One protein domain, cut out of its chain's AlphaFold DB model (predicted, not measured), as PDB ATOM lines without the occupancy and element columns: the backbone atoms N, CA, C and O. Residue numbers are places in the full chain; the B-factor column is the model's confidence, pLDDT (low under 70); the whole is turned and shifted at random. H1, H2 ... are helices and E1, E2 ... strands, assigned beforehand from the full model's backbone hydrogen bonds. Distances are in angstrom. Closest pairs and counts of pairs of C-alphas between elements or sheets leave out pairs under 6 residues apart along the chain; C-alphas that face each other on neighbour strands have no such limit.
ATOM      1  N   VAL A 221      74.258  96.363  80.378       87.12
ATOM      2  CA  VAL A 221      73.828  97.758  80.519       87.12
ATOM      3  C   VAL A 221      72.323  97.877  80.281       87.12
ATOM      4  O   VAL A 221      71.801  97.453  79.252       87.12
ATOM      5  N   ALA A 222      71.609  98.486  81.226       87.25
ATOM      6  CA  ALA A 222      70.190  98.778  81.064       87.25
ATOM      7  C   ALA A 222      69.964  99.803  79.940       87.25
ATOM      8  O   ALA A 222      70.702 100.780  79.820       87.25
ATOM      9  N   LYS A 223      68.900  99.615  79.151       91.19
ATOM     10  CA  LYS A 223      68.491 100.480  78.027       91.19
ATOM     11  C   LYS A 223      69.512 100.574  76.892       91.19
ATOM     12  O   LYS A 223      69.434 101.495  76.080       91.19
ATOM     13  N   VAL A 224      70.452  99.635  76.814       94.06
ATOM     14  CA  VAL A 224      71.385  99.561  75.691       94.06
ATOM     15  C   VAL A 224      70.637  99.284  74.384       94.06
ATOM     16  O   VAL A 224      69.693  98.492  74.337       94.06
ATOM     17  N   SER A 225      71.070  99.948  73.317       97.12
ATOM     18  CA  SER A 225      70.672  99.669  71.942       97.12
ATOM     19  C   SER A 225      71.864  99.095  71.192       97.12
ATOM     20  O   SER A 225      72.863  99.791  71.015       97.12
ATOM     21  N   VAL A 226      71.753  97.854  70.732       98.06
ATOM     22  CA  VAL A 226      72.762  97.179  69.915       98.06
ATOM     23  C   VAL A 226      72.250  97.045  68.482       98.06
ATOM     24  O   VAL A 226      71.120  96.618  68.255       98.06
ATOM     25  N   THR A 227      73.071  97.419  67.508       98.12
ATOM     26  CA  THR A 227      72.805  97.190  66.081       98.12
ATOM     27  C   THR A 227      73.958  96.392  65.503       98.12
ATOM     28  O   THR A 227      75.099  96.850  65.576       98.12
ATOM     29  N   GLY A 228      73.659  95.204  64.995       97.38
ATOM     30  CA  GLY A 228      74.619  94.310  64.375       97.38
ATOM     31  C   GLY A 228      74.922  94.658  62.912       97.38
ATOM     32  O   GLY A 228      74.371  95.617  62.356       97.38
ATOM     33  N   GLY A 229      75.890  93.941  62.350       96.00
ATOM     34  CA  GLY A 229      76.544  94.218  61.077       96.00
ATOM     35  C   GLY A 229      76.038  93.332  59.941       96.00
ATOM     36  O   GLY A 229      74.842  93.132  59.788       96.00
ATOM     37  N   ASP A 230      76.961  92.899  59.074       96.69
ATOM     38  CA  ASP A 230      76.687  91.956  57.973       96.69
ATOM     39  C   ASP A 230      77.312  90.560  58.232       96.69
ATOM     40  O   ASP A 230      77.246  89.678  57.369       96.69
ATOM     41  N   ALA A 231      78.030  90.387  59.347       97.38
ATOM     42  CA  ALA A 231      78.738  89.159  59.697       97.38
ATOM     43  C   ALA A 231      77.930  88.361  60.730       97.38
ATOM     44  O   ALA A 231      76.917  88.821  61.210       97.38
ATOM     45  N   ALA A 232      78.363  87.142  61.063       97.50
ATOM     46  CA  ALA A 232      77.697  86.366  62.109       97.50
ATOM     47  C   ALA A 232      78.085  86.903  63.498       97.50
ATOM     48  O   ALA A 232      79.203  86.653  63.981       97.50
ATOM     49  N   GLU A 233      77.166  87.616  64.134       98.25
ATOM     50  CA  GLU A 233      77.298  88.177  65.469       98.25
ATOM     51  C   GLU A 233      76.862  87.191  66.563       98.25
ATOM     52  O   GLU A 233      75.975  86.357  66.412       98.25
ATOM     53  N   THR A 234      77.471  87.304  67.741       98.25
ATOM     54  CA  THR A 234      76.956  86.700  68.975       98.25
ATOM     55  C   THR A 234      76.817  87.786  70.027       98.25
ATOM     56  O   THR A 234      77.814  88.257  70.567       98.25
ATOM     57  N   ILE A 235      75.586  88.183  70.341       97.94
ATOM     58  CA  ILE A 235      75.295  89.279  71.270       97.94
ATOM     59  C   ILE A 235      74.654  88.696  72.527       97.94
ATOM     60  O   ILE A 235      73.552  88.153  72.490       97.94
ATOM     61  N   THR A 236      75.353  88.806  73.654       96.12
ATOM     62  CA  THR A 236      74.920  88.285  74.953       96.12
ATOM     63  C   THR A 236      74.475  89.407  75.877       96.12
ATOM     64  O   THR A 236      75.267  90.267  76.262       96.12
ATOM     65  N   PHE A 237      73.218  89.335  76.305       92.88
ATOM     66  CA  PHE A 237      72.661  90.159  77.369       92.88
ATOM     67  C   PHE A 237      72.638  89.358  78.662       92.88
ATOM     68  O   PHE A 237      71.942  88.346  78.755       92.88
ATOM     69  N   THR A 238      73.377  89.808  79.671       86.00
ATOM     70  CA  THR A 238      73.366  89.168  80.993       86.00
ATOM     71  C   THR A 238      72.423  89.916  81.927       86.00
ATOM     72  O   THR A 238      72.642  91.090  82.218       86.00
ATOM     73  N   TYR A 239      71.382  89.242  82.426       75.69
ATOM     74  CA  TYR A 239      70.558  89.779  83.511       75.69
ATOM     75  C   TYR A 239      71.335  89.746  84.829       75.69
ATOM     76  O   TYR A 239      71.803  88.687  85.258       75.69
ATOM     77  N   ALA A 240      71.441  90.896  85.490       66.62
ATOM     78  CA  ALA A 240      71.853  90.990  86.882       66.62
ATOM     79  C   ALA A 240      70.624  91.382  87.705       66.62
ATOM     80  O   ALA A 240      70.206  92.539  87.667       66.62
ATOM     81  N   ASP A 241      70.021  90.435  88.426       62.72
ATOM     82  CA  ASP A 241      68.928  90.731  89.359       62.72
ATOM     83  C   ASP A 241      69.455  91.536  90.555       62.72
ATOM     84  O   ASP A 241      69.792  91.004  91.616       62.72
ATOM     85  N   THR A 242      69.583  92.847  90.379       59.25
ATOM     86  CA  THR A 242      69.890  93.763  91.471       59.25
ATOM     87  C   THR A 242      68.569  94.321  91.981       59.25
ATOM     88  O   THR A 242      67.990  95.231  91.380       59.25
ATOM     89  N   ALA A 243      68.080  93.763  93.091       53.66
ATOM     90  CA  ALA A 243      66.824  94.162  93.718       53.66
ATOM     91  C   ALA A 243      66.698  95.697  93.818       53.66
ATOM     92  O   ALA A 243      67.414  96.346  94.581       53.66
ATOM     93  N   GLY A 244      65.766  96.275  93.048       56.66
ATOM     94  CA  GLY A 244      65.449  97.707  93.075       56.66
ATOM     95  C   GLY A 244      65.802  98.515  91.822       56.66
ATOM     96  O   GLY A 244      65.440  99.692  91.785       56.66
ATOM     97  N   ASN A 245      66.435  97.937  90.792       65.31
ATOM     98  CA  ASN A 245      66.594  98.629  89.507       65.31
ATOM     99  C   ASN A 245      65.364  98.413  88.604       65.31
ATOM    100  O   ASN A 245      65.176  97.339  88.040       65.31
ATOM    101  N   ALA A 246      64.524  99.443  88.468       63.72
ATOM    102  CA  ALA A 246      63.322  99.396  87.630       63.72
ATOM    103  C   ALA A 246      63.626  99.275  86.125       63.72
ATOM    104  O   ALA A 246      62.761  98.817  85.383       63.72
ATOM    105  N   ASP A 247      64.840  99.655  85.711       69.75
ATOM    106  CA  ASP A 247      65.281  99.680  84.314       69.75
ATOM    107  C   ASP A 247      65.965  98.368  83.876       69.75
ATOM    108  O   ASP A 247      66.268  98.194  82.694       69.75
ATOM    109  N   ASN A 248      66.220  97.436  84.805       73.06
ATOM    110  CA  ASN A 248      66.768  96.124  84.463       73.06
ATOM    111  C   ASN A 248      65.801  95.385  83.524       73.06
ATOM    112  O   ASN A 248      64.616  95.239  83.835       73.06
ATOM    113  N   GLY A 249      66.324  94.912  82.388       77.31
ATOM    114  CA  GLY A 249      65.546  94.188  81.382       77.31
ATOM    115  C   GLY A 249      64.906  95.052  80.289       77.31
ATOM    116  O   GLY A 249      64.100  94.534  79.524       77.31
ATOM    117  N   GLU A 250      65.237  96.346  80.193       90.62
ATOM    118  CA  GLU A 250      64.971  97.168  79.000       90.62
ATOM    119  C   GLU A 250      66.198  97.153  78.076       90.62
ATOM    120  O   GLU A 250      67.298  97.456  78.536       90.62
ATOM    121  N   PHE A 251      66.035  96.829  76.792       94.12
ATOM    122  CA  PHE A 251      67.106  96.892  75.785       94.12
ATOM    123  C   PHE A 251      66.543  96.778  74.363       94.12
ATOM    124  O   PHE A 251      65.396  96.386  74.148       94.12
ATOM    125  N   THR A 252      67.352  97.121  73.368       97.06
ATOM    126  CA  THR A 252      67.049  96.890  71.952       97.06
ATOM    127  C   THR A 252      68.226  96.193  71.292       97.06
ATOM    128  O   THR A 252      69.368  96.597  71.488       97.06
ATOM    129  N   VAL A 253      67.947  95.161  70.504       98.06
ATOM    130  CA  VAL A 253      68.933  94.468  69.680       98.06
ATOM    131  C   VAL A 253      68.341  94.081  68.331       98.06
ATOM    132  O   VAL A 253      67.202  93.621  68.247       98.06
ATOM    133  N   ASN A 254      69.137  94.279  67.288       98.00
ATOM    134  CA  ASN A 254      68.943  93.738  65.948       98.00
ATOM    135  C   ASN A 254      70.302  93.175  65.506       98.00
ATOM    136  O   ASN A 254      71.283  93.916  65.590       98.00
ATOM    137  N   GLY A 255      70.370  91.895  65.130       97.69
ATOM    138  CA  GLY A 255      71.605  91.222  64.693       97.69
ATOM    139  C   GLY A 255      72.135  91.724  63.348       97.69
ATOM    140  O   GLY A 255      73.339  91.787  63.157       97.69
ATOM    141  N   GLY A 256      71.269  92.277  62.499       97.81
ATOM    142  CA  GLY A 256      71.676  92.897  61.241       97.81
ATOM    143  C   GLY A 256      71.468  91.940  60.078       97.81
ATOM    144  O   GLY A 256      70.333  91.550  59.821       97.81
ATOM    145  N   LYS A 257      72.519  91.646  59.311       97.06
ATOM    146  CA  LYS A 257      72.529  90.517  58.376       97.06
ATOM    147  C   LYS A 257      73.558  89.504  58.840       97.06
ATOM    148  O   LYS A 257      74.594  89.898  59.353       97.06
ATOM    149  N   GLY A 258      73.382  88.258  58.428       97.62
ATOM    150  CA  GLY A 258      74.275  87.171  58.812       97.62
ATOM    151  C   GLY A 258      73.509  86.158  59.645       97.62
ATOM    152  O   GLY A 258      72.339  86.348  59.923       97.62
ATOM    153  N   ASP A 259      74.145  85.039  59.978       98.25
ATOM    154  CA  ASP A 259      73.522  84.046  60.855       98.25
ATOM    155  C   ASP A 259      73.860  84.417  62.306       98.25
ATOM    156  O   ASP A 259      74.898  84.000  62.841       98.25
ATOM    157  N   ASP A 260      73.025  85.252  62.920       98.75
ATOM    158  CA  ASP A 260      73.308  85.873  64.209       98.75
ATOM    159  C   ASP A 260      72.817  85.033  65.385       98.75
ATOM    160  O   ASP A 260      71.909  84.209  65.297       98.75
ATOM    161  N   THR A 261      73.429  85.226  66.551       98.69
ATOM    162  CA  THR A 261      72.997  84.601  67.804       98.69
ATOM    163  C   THR A 261      72.750  85.655  68.869       98.69
ATOM    164  O   THR A 261      73.682  86.287  69.372       98.69
ATOM    165  N   ILE A 262      71.495  85.791  69.288       98.44
ATOM    166  CA  ILE A 262      71.105  86.647  70.408       98.44
ATOM    167  C   ILE A 262      70.910  85.782  71.651       98.44
ATOM    168  O   ILE A 262      70.033  84.919  71.698       98.44
ATOM    169  N   VAL A 263      71.726  86.010  72.682       97.44
ATOM    170  CA  VAL A 263      71.693  85.256  73.941       97.44
ATOM    171  C   VAL A 263      71.083  86.112  75.043       97.44
ATOM    172  O   VAL A 263      71.656  87.117  75.462       97.44
ATOM    173  N   ILE A 264      69.945  85.673  75.570       93.81
ATOM    174  CA  ILE A 264      69.269  86.289  76.712       93.81
ATOM    175  C   ILE A 264      69.602  85.449  77.952       93.81
ATOM    176  O   ILE A 264      68.921  84.479  78.294       93.81
ATOM    177  N   LYS A 265      70.721  85.782  78.598       90.31
ATOM    178  CA  LYS A 265      71.352  84.973  79.648       90.31
ATOM    179  C   LYS A 265      70.823  85.327  81.038       90.31
ATOM    180  O   LYS A 265      70.775  86.497  81.409       90.31
ATOM    181  N   ASN A 266      70.510  84.301  81.834       85.62
ATOM    182  CA  ASN A 266      69.987  84.390  83.210       85.62
ATOM    183  C   ASN A 266      68.590  85.023  83.356       85.62
ATOM    184  O   ASN A 266      68.182  85.323  84.474       85.62
ATOM    185  N   TYR A 267      67.846  85.198  82.264       87.38
ATOM    186  CA  TYR A 267      66.429  85.548  82.329       87.38
ATOM    187  C   TYR A 267      65.630  84.265  82.570       87.38
ATOM    188  O   TYR A 267      65.807  83.275  81.851       87.38
ATOM    189  N   THR A 268      64.783  84.267  83.597       84.12
ATOM    190  CA  THR A 268      64.018  83.071  84.006       84.12
ATOM    191  C   THR A 268      62.524  83.334  84.136       84.12
ATOM    192  O   THR A 268      61.751  82.379  84.113       84.12
ATOM    193  N   ASP A 269      62.106  84.601  84.223       87.81
ATOM    194  CA  ASP A 269      60.704  85.014  84.300       87.81
ATOM    195  C   ASP A 269      60.369  85.957  83.135       87.81
ATOM    196  O   ASP A 269      61.140  86.852  82.782       87.81
ATOM    197  N   ARG A 270      59.185  85.815  82.529       90.50
ATOM    198  CA  ARG A 270      58.700  86.726  81.474       90.50
ATOM    199  C   ARG A 270      58.746  88.204  81.880       90.50
ATOM    200  O   ARG A 270      58.770  89.064  81.005       90.50
ATOM    201  N   GLY A 271      58.634  88.519  83.169       89.88
ATOM    202  CA  GLY A 271      58.642  89.859  83.756       89.88
ATOM    203  C   GLY A 271      60.029  90.502  83.799       89.88
ATOM    204  O   GLY A 271      60.125  91.728  83.960       89.88
ATOM    205  N   ASP A 272      61.071  89.698  83.589       87.88
ATOM    206  CA  ASP A 272      62.432  90.163  83.342       87.88
ATOM    207  C   ASP A 272      62.504  90.888  81.983       87.88
ATOM    208  O   ASP A 272      63.260  91.840  81.834       87.88
ATOM    209  N   LEU A 273      61.648  90.525  81.014       92.06
ATOM    210  CA  LEU A 273      61.450  91.268  79.765       92.06
ATOM    211  C   LEU A 273      60.331  92.304  79.936       92.06
ATOM    212  O   LEU A 273      59.146  91.958  80.043       92.06
ATOM    213  N   LYS A 274      60.687  93.591  79.974       91.38
ATOM    214  CA  LYS A 274      59.723  94.679  80.199       91.38
ATOM    215  C   LYS A 274      58.819  94.903  78.981       91.38
ATOM    216  O   LYS A 274      59.291  95.126  77.870       91.38
ATOM    217  N   ASP A 275      57.507  94.887  79.220       94.81
ATOM    218  CA  ASP A 275      56.487  95.130  78.193       94.81
ATOM    219  C   ASP A 275      56.721  96.474  77.483       94.81
ATOM    220  O   ASP A 275      56.868  97.507  78.135       94.81
ATOM    221  N   ASP A 276      56.708  96.461  76.150       95.69
ATOM    222  CA  ASP A 276      56.835  97.629  75.269       95.69
ATOM    223  C   ASP A 276      58.161  98.410  75.440       95.69
ATOM    224  O   ASP A 276      58.270  99.574  75.033       95.69
ATOM    225  N   LYS A 277      59.171  97.785  76.064       94.94
ATOM    226  CA  LYS A 277      60.507  98.354  76.337       94.94
ATOM    227  C   LYS A 277      61.667  97.481  75.873       94.94
ATOM    228  O   LYS A 277      62.819  97.896  75.980       94.94
ATOM    229  N   VAL A 278      61.358  96.297  75.366       95.56
ATOM    230  CA  VAL A 278      62.325  95.368  74.794       95.56
ATOM    231  C   VAL A 278      62.105  95.293  73.290       95.56
ATOM    232  O   VAL A 278      60.978  95.409  72.809       95.56
ATOM    233  N   THR A 279      63.178  95.130  72.529       97.06
ATOM    234  CA  THR A 279      63.120  94.735  71.119       97.06
ATOM    235  C   THR A 279      64.264  93.772  70.854       97.06
ATOM    236  O   THR A 279      65.412  94.093  71.142       97.06
ATOM    237  N   ILE A 280      63.940  92.587  70.350       98.06
ATOM    238  CA  ILE A 280      64.874  91.500  70.070       98.06
ATOM    239  C   ILE A 280      64.574  91.017  68.657       98.06
ATOM    240  O   ILE A 280      63.478  90.525  68.406       98.06
ATOM    241  N   SER A 281      65.527  91.182  67.751       98.31
ATOM    242  CA  SER A 281      65.410  90.817  66.341       98.31
ATOM    243  C   SER A 281      66.707  90.159  65.891       98.31
ATOM    244  O   SER A 281      67.786  90.645  66.247       98.31
ATOM    245  N   GLY A 282      66.586  89.053  65.159       98.19
ATOM    246  CA  GLY A 282      67.704  88.421  64.461       98.19
ATOM    247  C   GLY A 282      68.172  89.320  63.324       98.19
ATOM    248  O   GLY A 282      69.247  89.899  63.400       98.19
ATOM    249  N   GLY A 283      67.270  89.619  62.393       98.00
ATOM    250  CA  GLY A 283      67.568  90.427  61.219       98.00
ATOM    251  C   GLY A 283      67.379  89.611  59.944       98.00
ATOM    252  O   GLY A 283      66.380  88.910  59.805       98.00
ATOM    253  N   ASP A 284      68.279  89.787  58.978       97.75
ATOM    254  CA  ASP A 284      68.310  89.006  57.742       97.75
ATOM    255  C   ASP A 284      69.319  87.848  57.877       97.75
ATOM    256  O   ASP A 284      70.526  88.073  57.826       97.75
ATOM    257  N   GLY A 285      68.864  86.601  57.884       97.75
ATOM    258  CA  GLY A 285      69.762  85.445  57.938       97.75
ATOM    259  C   GLY A 285      69.072  84.224  58.514       97.75
ATOM    260  O   GLY A 285      67.847  84.157  58.475       97.75
ATOM    261  N   ASN A 286      69.843  83.239  58.982       98.00
ATOM    262  CA  ASN A 286      69.317  82.168  59.829       98.00
ATOM    263  C   ASN A 286      69.703  82.448  61.280       98.00
ATOM    264  O   ASN A 286      70.763  82.022  61.753       98.00
ATOM    265  N   ASP A 287      68.823  83.135  61.990       98.75
ATOM    266  CA  ASP A 287      69.148  83.679  63.298       98.75
ATOM    267  C   ASP A 287      68.772  82.727  64.433       98.75
ATOM    268  O   ASP A 287      67.799  81.964  64.385       98.75
ATOM    269  N   THR A 288      69.560  82.783  65.503       98.81
ATOM    270  CA  THR A 288      69.389  81.981  66.711       98.81
ATOM    271  C   THR A 288      69.010  82.856  67.896       98.81
ATOM    272  O   THR A 288      69.784  83.705  68.342       98.81
ATOM    273  N   LEU A 289      67.855  82.574  68.495       98.69
ATOM    274  CA  LEU A 289      67.485  83.096  69.805       98.69
ATOM    275  C   LEU A 289      67.834  82.065  70.878       98.69
ATOM    276  O   LEU A 289      67.260  80.978  70.913       98.69
ATOM    277  N   SER A 290      68.758  82.401  71.775       98.00
ATOM    278  CA  SER A 290      69.169  81.538  72.883       98.00
ATOM    279  C   SER A 290      68.598  82.033  74.208       98.00
ATOM    280  O   SER A 290      68.895  83.149  74.643       98.00
ATOM    281  N   MET A 291      67.838  81.184  74.898       96.25
ATOM    282  CA  MET A 291      67.257  81.475  76.214       96.25
ATOM    283  C   MET A 291      67.144  80.219  77.080       96.25
ATOM    284  O   MET A 291      67.328  79.106  76.600       96.25
ATOM    285  N   THR A 292      66.816  80.377  78.360       94.12
ATOM    286  CA  THR A 292      66.558  79.231  79.242       94.12
ATOM    287  C   THR A 292      65.257  78.518  78.860       94.12
ATOM    288  O   THR A 292      64.307  79.128  78.361       94.12
ATOM    289  N   SER A 293      65.189  77.212  79.117       93.31
ATOM    290  CA  SER A 293      63.981  76.409  78.904       93.31
ATOM    291  C   SER A 293      62.795  76.892  79.749       93.31
ATOM    292  O   SER A 293      61.648  76.823  79.309       93.31
ATOM    293  N   GLU A 294      63.073  77.440  80.931       92.56
ATOM    294  CA  GLU A 294      62.107  78.008  81.861       92.56
ATOM    295  C   GLU A 294      61.504  79.292  81.292       92.56
ATOM    296  O   GLU A 294      60.281  79.414  81.264       92.56
ATOM    297  N   LEU A 295      62.327  80.205  80.756       94.56
ATOM    298  CA  LEU A 295      61.823  81.415  80.104       94.56
ATOM    299  C   LEU A 295      61.012  81.077  78.850       94.56
ATOM    300  O   LEU A 295      59.941  81.649  78.652       94.56
ATOM    301  N   ALA A 296      61.478  80.137  78.021       96.31
ATOM    302  CA  ALA A 296      60.743  79.699  76.834       96.31
ATOM    303  C   ALA A 296      59.367  79.121  77.210       96.31
ATOM    304  O   ALA A 296      58.351  79.466  76.593       96.31
ATOM    305  N   ALA A 297      59.317  78.285  78.252       95.81
ATOM    306  CA  ALA A 297      58.074  77.707  78.752       95.81
ATOM    307  C   ALA A 297      57.146  78.755  79.369       95.81
ATOM    308  O   ALA A 297      55.935  78.737  79.135       95.81
ATOM    309  N   ASP A 298      57.710  79.703  80.118       95.50
ATOM    310  CA  ASP A 298      56.962  80.816  80.669       95.50
ATOM    311  C   ASP A 298      56.364  81.621  79.503       95.50
ATOM    312  O   ASP A 298      55.142  81.666  79.356       95.50
ATOM    313  N   LEU A 299      57.166  82.165  78.583       97.19
ATOM    314  CA  LEU A 299      56.704  82.938  77.417       97.19
ATOM    315  C   LEU A 299      55.608  82.239  76.594       97.19
ATOM    316  O   LEU A 299      54.645  82.900  76.202       97.19
ATOM    317  N   SER A 300      55.692  80.918  76.427       97.31
ATOM    318  CA  SER A 300      54.682  80.104  75.730       97.31
ATOM    319  C   SER A 300      53.293  80.145  76.386       97.31
ATOM    320  O   SER A 300      52.280  79.963  75.718       97.31
ATOM    321  N   GLY A 301      53.214  80.441  77.687       96.12
ATOM    322  CA  GLY A 301      51.956  80.626  78.418       96.12
ATOM    323  C   GLY A 301      51.248  81.970  78.183       96.12
ATOM    324  O   GLY A 301      50.197  82.214  78.780       96.12
ATOM    325  N   LEU A 302      51.805  82.872  77.363       97.69
ATOM    326  CA  LEU A 302      51.177  84.159  77.045       97.69
ATOM    327  C   LEU A 302      50.114  84.043  75.957       97.69
ATOM    328  O   LEU A 302      50.164  83.213  75.060       97.69
ATOM    329  N   THR A 303      49.180  84.993  75.972       97.50
ATOM    330  CA  THR A 303      48.404  85.308  74.765       97.50
ATOM    331  C   THR A 303      49.307  85.972  73.722       97.50
ATOM    332  O   THR A 303      50.207  86.724  74.097       97.50
ATOM    333  N   ALA A 304      49.008  85.810  72.429       95.75
ATOM    334  CA  ALA A 304      49.764  86.457  71.350       95.75
ATOM    335  C   ALA A 304      49.920  87.982  71.547       95.75
ATOM    336  O   ALA A 304      50.995  88.536  71.340       95.75
ATOM    337  N   SER A 305      48.877  88.673  72.030       96.38
ATOM    338  CA  SER A 305      48.940  90.115  72.309       96.38
ATOM    339  C   SER A 305      49.828  90.481  73.501       96.38
ATOM    340  O   SER A 305      50.350  91.589  73.532       96.38
ATOM    341  N   ALA A 306      49.973  89.601  74.494       97.88
ATOM    342  CA  ALA A 306      50.888  89.815  75.616       97.88
ATOM    343  C   ALA A 306      52.330  89.459  75.233       97.88
ATOM    344  O   ALA A 306      53.251  90.164  75.630       97.88
ATOM    345  N   TYR A 307      52.519  88.415  74.419       97.75
ATOM    346  CA  TYR A 307      53.822  88.044  73.876       97.75
ATOM    347  C   TYR A 307      54.400  89.145  72.980       97.75
ATOM    348  O   TYR A 307      55.551  89.522  73.152       97.75
ATOM    349  N   ALA A 308      53.580  89.758  72.119       97.00
ATOM    350  CA  ALA A 308      54.010  90.865  71.258       97.00
ATOM    351  C   ALA A 308      54.630  92.045  72.036       97.00
ATOM    352  O   ALA A 308      55.516  92.723  71.524       97.00
ATOM    353  N   LYS A 309      54.218  92.269  73.292       97.12
ATOM    354  CA  LYS A 309      54.802  93.311  74.152       97.12
ATOM    355  C   LYS A 309      56.198  92.971  74.658       97.12
ATOM    356  O   LYS A 309      56.910  93.869  75.090       97.12
ATOM    357  N   LYS A 310      56.601  91.698  74.625       96.62
ATOM    358  CA  LYS A 310      57.964  91.272  74.973       96.62
ATOM    359  C   LYS A 310      58.982  91.642  73.898       96.62
ATOM    360  O   LYS A 310      60.174  91.536  74.153       96.62
ATOM    361  N   GLY A 311      58.516  92.093  72.730       96.81
ATOM    362  CA  GLY A 311      59.361  92.675  71.694       96.81
ATOM    363  C   GLY A 311      60.262  91.685  70.966       96.81
ATOM    364  O   GLY A 311      61.163  92.121  70.261       96.81
ATOM    365  N   ILE A 312      60.032  90.381  71.129       98.19
ATOM    366  CA  ILE A 312      60.719  89.345  70.359       98.19
ATOM    367  C   ILE A 312      60.074  89.296  68.974       98.19
ATOM    368  O   ILE A 312      58.868  89.061  68.850       98.19
ATOM    369  N   ALA A 313      60.860  89.588  67.945       97.75
ATOM    370  CA  ALA A 313      60.426  89.539  66.565       97.75
ATOM    371  C   ALA A 313      60.277  88.085  66.088       97.75
ATOM    372  O   ALA A 313      60.923  87.164  66.580       97.75
ATOM    373  N   ASN A 314      59.382  87.878  65.122       97.44
ATOM    374  CA  ASN A 314      59.219  86.592  64.444       97.44
ATOM    375  C   ASN A 314      60.142  86.549  63.217       97.44
ATOM    376  O   ASN A 314      59.662  86.513  62.085       97.44
ATOM    377  N   ASP A 315      61.441  86.646  63.466       97.81
ATOM    378  CA  ASP A 315      62.527  86.648  62.478       97.81
ATOM    379  C   ASP A 315      63.679  85.713  62.884       97.81
ATOM    380  O   ASP A 315      64.760  85.812  62.334       97.81
ATOM    381  N   PHE A 316      63.445  84.815  63.847       98.75
ATOM    382  CA  PHE A 316      64.398  83.777  64.234       98.75
ATOM    383  C   PHE A 316      64.016  82.431  63.619       98.75
ATOM    384  O   PHE A 316      62.860  82.001  63.712       98.75
ATOM    385  N   GLU A 317      65.006  81.720  63.090       98.62
ATOM    386  CA  GLU A 317      64.860  80.386  62.505       98.62
ATOM    387  C   GLU A 317      65.206  79.286  63.515       98.62
ATOM    388  O   GLU A 317      64.671  78.174  63.425       98.62
ATOM    389  N   THR A 318      66.064  79.592  64.495       98.75
ATOM    390  CA  THR A 318      66.488  78.657  65.544       98.75
ATOM    391  C   THR A 318      66.157  79.181  66.939       98.75
ATOM    392  O   THR A 318      66.577  80.266  67.338       98.75
ATOM    393  N   LEU A 319      65.466  78.365  67.735       98.62
ATOM    394  CA  LEU A 319      65.355  78.555  69.181       98.62
ATOM    395  C   LEU A 319      66.325  77.613  69.885       98.62
ATOM    396  O   LEU A 319      66.183  76.395  69.795       98.62
ATOM    397  N   LYS A 320      67.275  78.166  70.632       98.06
ATOM    398  CA  LYS A 320      68.231  77.402  71.429       98.06
ATOM    399  C   LYS A 320      67.898  77.475  72.912       98.06
ATOM    400  O   LYS A 320      67.820  78.562  73.486       98.06
ATOM    401  N   LEU A 321      67.748  76.317  73.547       96.06
ATOM    402  CA  LEU A 321      67.561  76.221  74.990       96.06
ATOM    403  C   LEU A 321      68.922  76.086  75.677       96.06
ATOM    404  O   LEU A 321      69.600  75.070  75.578       96.06
ATOM    405  N   SER A 322      69.335  77.136  76.383       93.50
ATOM    406  CA  SER A 322      70.699  77.292  76.902       93.50
ATOM    407  C   SER A 322      71.026  76.436  78.128       93.50
ATOM    408  O   SER A 322      72.134  76.517  78.658       93.50
ATOM    409  N   ASN A 323      70.067  75.674  78.644       92.06
ATOM    410  CA  ASN A 323      70.224  74.828  79.817       92.06
ATOM    411  C   ASN A 323      69.551  73.476  79.611       92.06
ATOM    412  O   ASN A 323      68.676  73.312  78.766       92.06
ATOM    413  N   ASN A 324      69.970  72.514  80.425       88.44
ATOM    414  CA  ASN A 324      69.282  71.242  80.506       88.44
ATOM    415  C   ASN A 324      67.890  71.497  81.094       88.44
ATOM    416  O   ASN A 324      67.786  72.141  82.141       88.44
ATOM    417  N   ALA A 325      66.840  71.065  80.396       86.06
ATOM    418  CA  ALA A 325      65.468  71.403  80.750       86.06
ATOM    419  C   ALA A 325      65.091  70.861  82.138       86.06
ATOM    420  O   ALA A 325      64.742  69.686  82.285       86.06
ATOM    421  N   SER A 326      65.182  71.725  83.155       83.62
ATOM    422  CA  SER A 326      65.271  71.329  84.568       83.62
ATOM    423  C   SER A 326      63.919  71.183  85.275       83.62
ATOM    424  O   SER A 326      63.855  70.844  86.458       83.62
ATOM    425  N   ALA A 327      62.827  71.391  84.542       89.44
ATOM    426  CA  ALA A 327      61.457  71.178  84.982       89.44
ATOM    427  C   ALA A 327      60.582  70.783  83.788       89.44
ATOM    428  O   ALA A 327      60.969  70.975  82.639       89.44
ATOM    429  N   ASN A 328      59.385  70.256  84.057       92.88
ATOM    430  CA  ASN A 328      58.416  70.035  82.989       92.88
ATOM    431  C   ASN A 328      57.971  71.385  82.408       92.88
ATOM    432  O   ASN A 328      57.531  72.259  83.157       92.88
ATOM    433  N   GLY A 329      58.014  71.521  81.089       94.69
ATOM    434  CA  GLY A 329      57.675  72.755  80.393       94.69
ATOM    435  C   GLY A 329      57.047  72.504  79.028       94.69
ATOM    436  O   GLY A 329      57.153  71.426  78.440       94.69
ATOM    437  N   THR A 330      56.350  73.517  78.520       97.12
ATOM    438  CA  THR A 330      55.816  73.530  77.156       97.12
ATOM    439  C   THR A 330      56.413  74.701  76.405       97.12
ATOM    440  O   THR A 330      56.192  75.838  76.797       97.12
ATOM    441  N   VAL A 331      57.132  74.417  75.327       97.56
ATOM    442  CA  VAL A 331      57.604  75.399  74.355       97.56
ATOM    443  C   VAL A 331      56.599  75.414  73.207       97.56
ATOM    444  O   VAL A 331      56.392  74.391  72.560       97.56
ATOM    445  N   ASP A 332      55.936  76.543  72.968       97.69
ATOM    446  CA  ASP A 332      54.895  76.674  71.946       97.69
ATOM    447  C   ASP A 332      55.292  77.692  70.876       97.69
ATOM    448  O   ASP A 332      55.185  78.906  71.062       97.69
ATOM    449  N   LEU A 333      55.725  77.192  69.720       97.94
ATOM    450  CA  LEU A 333      56.154  78.010  68.587       97.94
ATOM    451  C   LEU A 333      54.991  78.751  67.915       97.94
ATOM    452  O   LEU A 333      55.218  79.732  67.212       97.94
ATOM    453  N   SER A 334      53.733  78.376  68.183       95.62
ATOM    454  CA  SER A 334      52.591  79.197  67.752       95.62
ATOM    455  C   SER A 334      52.517  80.541  68.489       95.62
ATOM    456  O   SER A 334      51.890  81.478  67.989       95.62
ATOM    457  N   ILE A 335      53.179  80.640  69.649       97.44
ATOM    458  CA  ILE A 335      53.361  81.873  70.416       97.44
ATOM    459  C   ILE A 335      54.754  82.456  70.186       97.44
ATOM    460  O   ILE A 335      54.853  83.638  69.874       97.44
ATOM    461  N   LEU A 336      55.809  81.645  70.330       97.44
ATOM    462  CA  LEU A 336      57.196  82.126  70.290       97.44
ATOM    463  C   LEU A 336      57.663  82.561  68.896       97.44
ATOM    464  O   LEU A 336      58.556  83.393  68.795       97.44
ATOM    465  N   GLY A 337      57.073  82.020  67.832       96.06
ATOM    466  CA  GLY A 337      57.406  82.408  66.468       96.06
ATOM    467  C   GLY A 337      57.261  81.252  65.491       96.06
ATOM    468  O   GLY A 337      57.870  80.197  65.657       96.06
ATOM    469  N   SER A 338      56.472  81.456  64.438       95.12
ATOM    470  CA  SER A 338      56.252  80.454  63.396       95.12
ATOM    471  C   SER A 338      57.411  80.318  62.406       95.12
ATOM    472  O   SER A 338      57.386  79.387  61.607       95.12
ATOM    473  N   ASN A 339      58.372  81.247  62.412       97.50
ATOM    474  CA  ASN A 339      59.578  81.152  61.578       97.50
ATOM    475  C   ASN A 339      60.614  80.181  62.156       97.50
ATOM    476  O   ASN A 339      61.489  79.723  61.429       97.50
ATOM    477  N   ILE A 340      60.481  79.819  63.436       98.62
ATOM    478  CA  ILE A 340      61.374  78.869  64.087       98.62
ATOM    479  C   ILE A 340      61.155  77.491  63.454       98.62
ATOM    480  O   ILE A 340      60.116  76.851  63.638       98.62
ATOM    481  N   THR A 341      62.155  77.032  62.709       98.31
ATOM    482  CA  THR A 341      62.178  75.716  62.055       98.31
ATOM    483  C   THR A 341      63.083  74.730  62.782       98.31
ATOM    484  O   THR A 341      62.970  73.526  62.550       98.31
TER     485      THR A 341
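This is residues 221 to 341 of the 693 residues of an uncharacterized protein of Candidatus Parcubacteria bacterium (UniProt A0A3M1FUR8). The chain winds in stacked turns, a flattened solenoid: from E1 to E6 it passes back and forth between two parallel sheets that lie face to face as a sandwich. H1, H2, E8 and H3 gather at the end of the stack away from E1, and H1 and H2 lie between E6 and E7 along the chain. The printed part has 121 residues with eight named strands and three named helices, in the order E1 E2 E3 E4 E5 E6 H1 H2 E7 E8 H3; the sheets run E2 E4 E6 E7 and E1 E3 E5, and the class is mixed, with under half of the residues in named elements. The whole is compact, with a radius of gyration of the C-alphas of 13.4 A, and spans 36 by 31 by 29 A.

Find C-alpha 225 at (70.672, 99.669, 71.942), where E1, residues 225 to 227, begins. Next come E2, residues 234 to 238, 12.8 A long, and E3, residues 251 to 257, 19.3 A. E4 is residues 261 to 265, 12.0 A, and E5 is residues 278 to 284, 19.2 A, starting at (62.325, 95.368, 74.794). E6 is residues 288 to 291, H1 residues 293 to 300, 10.5 A, and H2 residues 304 to 310, 10.2 A. E7 is residues 318 to 321, E8 residues 329 to 332, and H3, residues 333 to 336, ends at C-alpha 336 (57.196, 82.126, 70.290).

Look first at the sandwich, two sheets face to face, 10.4 A centre to centre where they face, their strands at 25 degrees. E1 and E3 are parallel, with N 226 and O 252 2.8 A apart, and E3 and E5 are parallel, with N 253 and O 279 at 2.8 A. In the other sheet, N 235 and O 261 of E2 and E4 are at 2.9 A, N 262 and O 288 of E4 and E6 at 2.9 A, and N 289 and O 318 of E6 and E7 at 2.9 A, each within hydrogen-bond range. E6, H1, H2 and E7 form a strand-helix-strand unit, two parallel neighbour strands with helices between, its crossover right-handed. H1 only grazes the sheet of E7 with residues 293 to 296, and H2 only grazes the sheet of E5 with residues 308 to 310. H1 touches H3, the closest C-alphas being those of Ser 300 and Ile 335, 5.8 A. H2 and H3 only just touch, with 3 pairs of C-alphas within 8 A, the closest those of Ala 304 and Ile 335, 5.9 A. E8 pairs with no named strand; its closest C-alpha to H1 is that of Val 331, 5.0 A from that of Ala 297. Every O i to N i+4 pair is within range in H1, but 1 of 3 in H2, where 3 of 4 O i to N i+3 pairs are; H3 is too short for an O i to N i+4 pair.

The C-alphas farthest apart are those of Gly 244 and Thr 341, 38.2 A. The printed part has no cut. The links E2 to E3 and E4 to E5 are long, 12 residues each. Watch residues 240 to 247, where pLDDT is under 70; the mean of the printed part is 92.7.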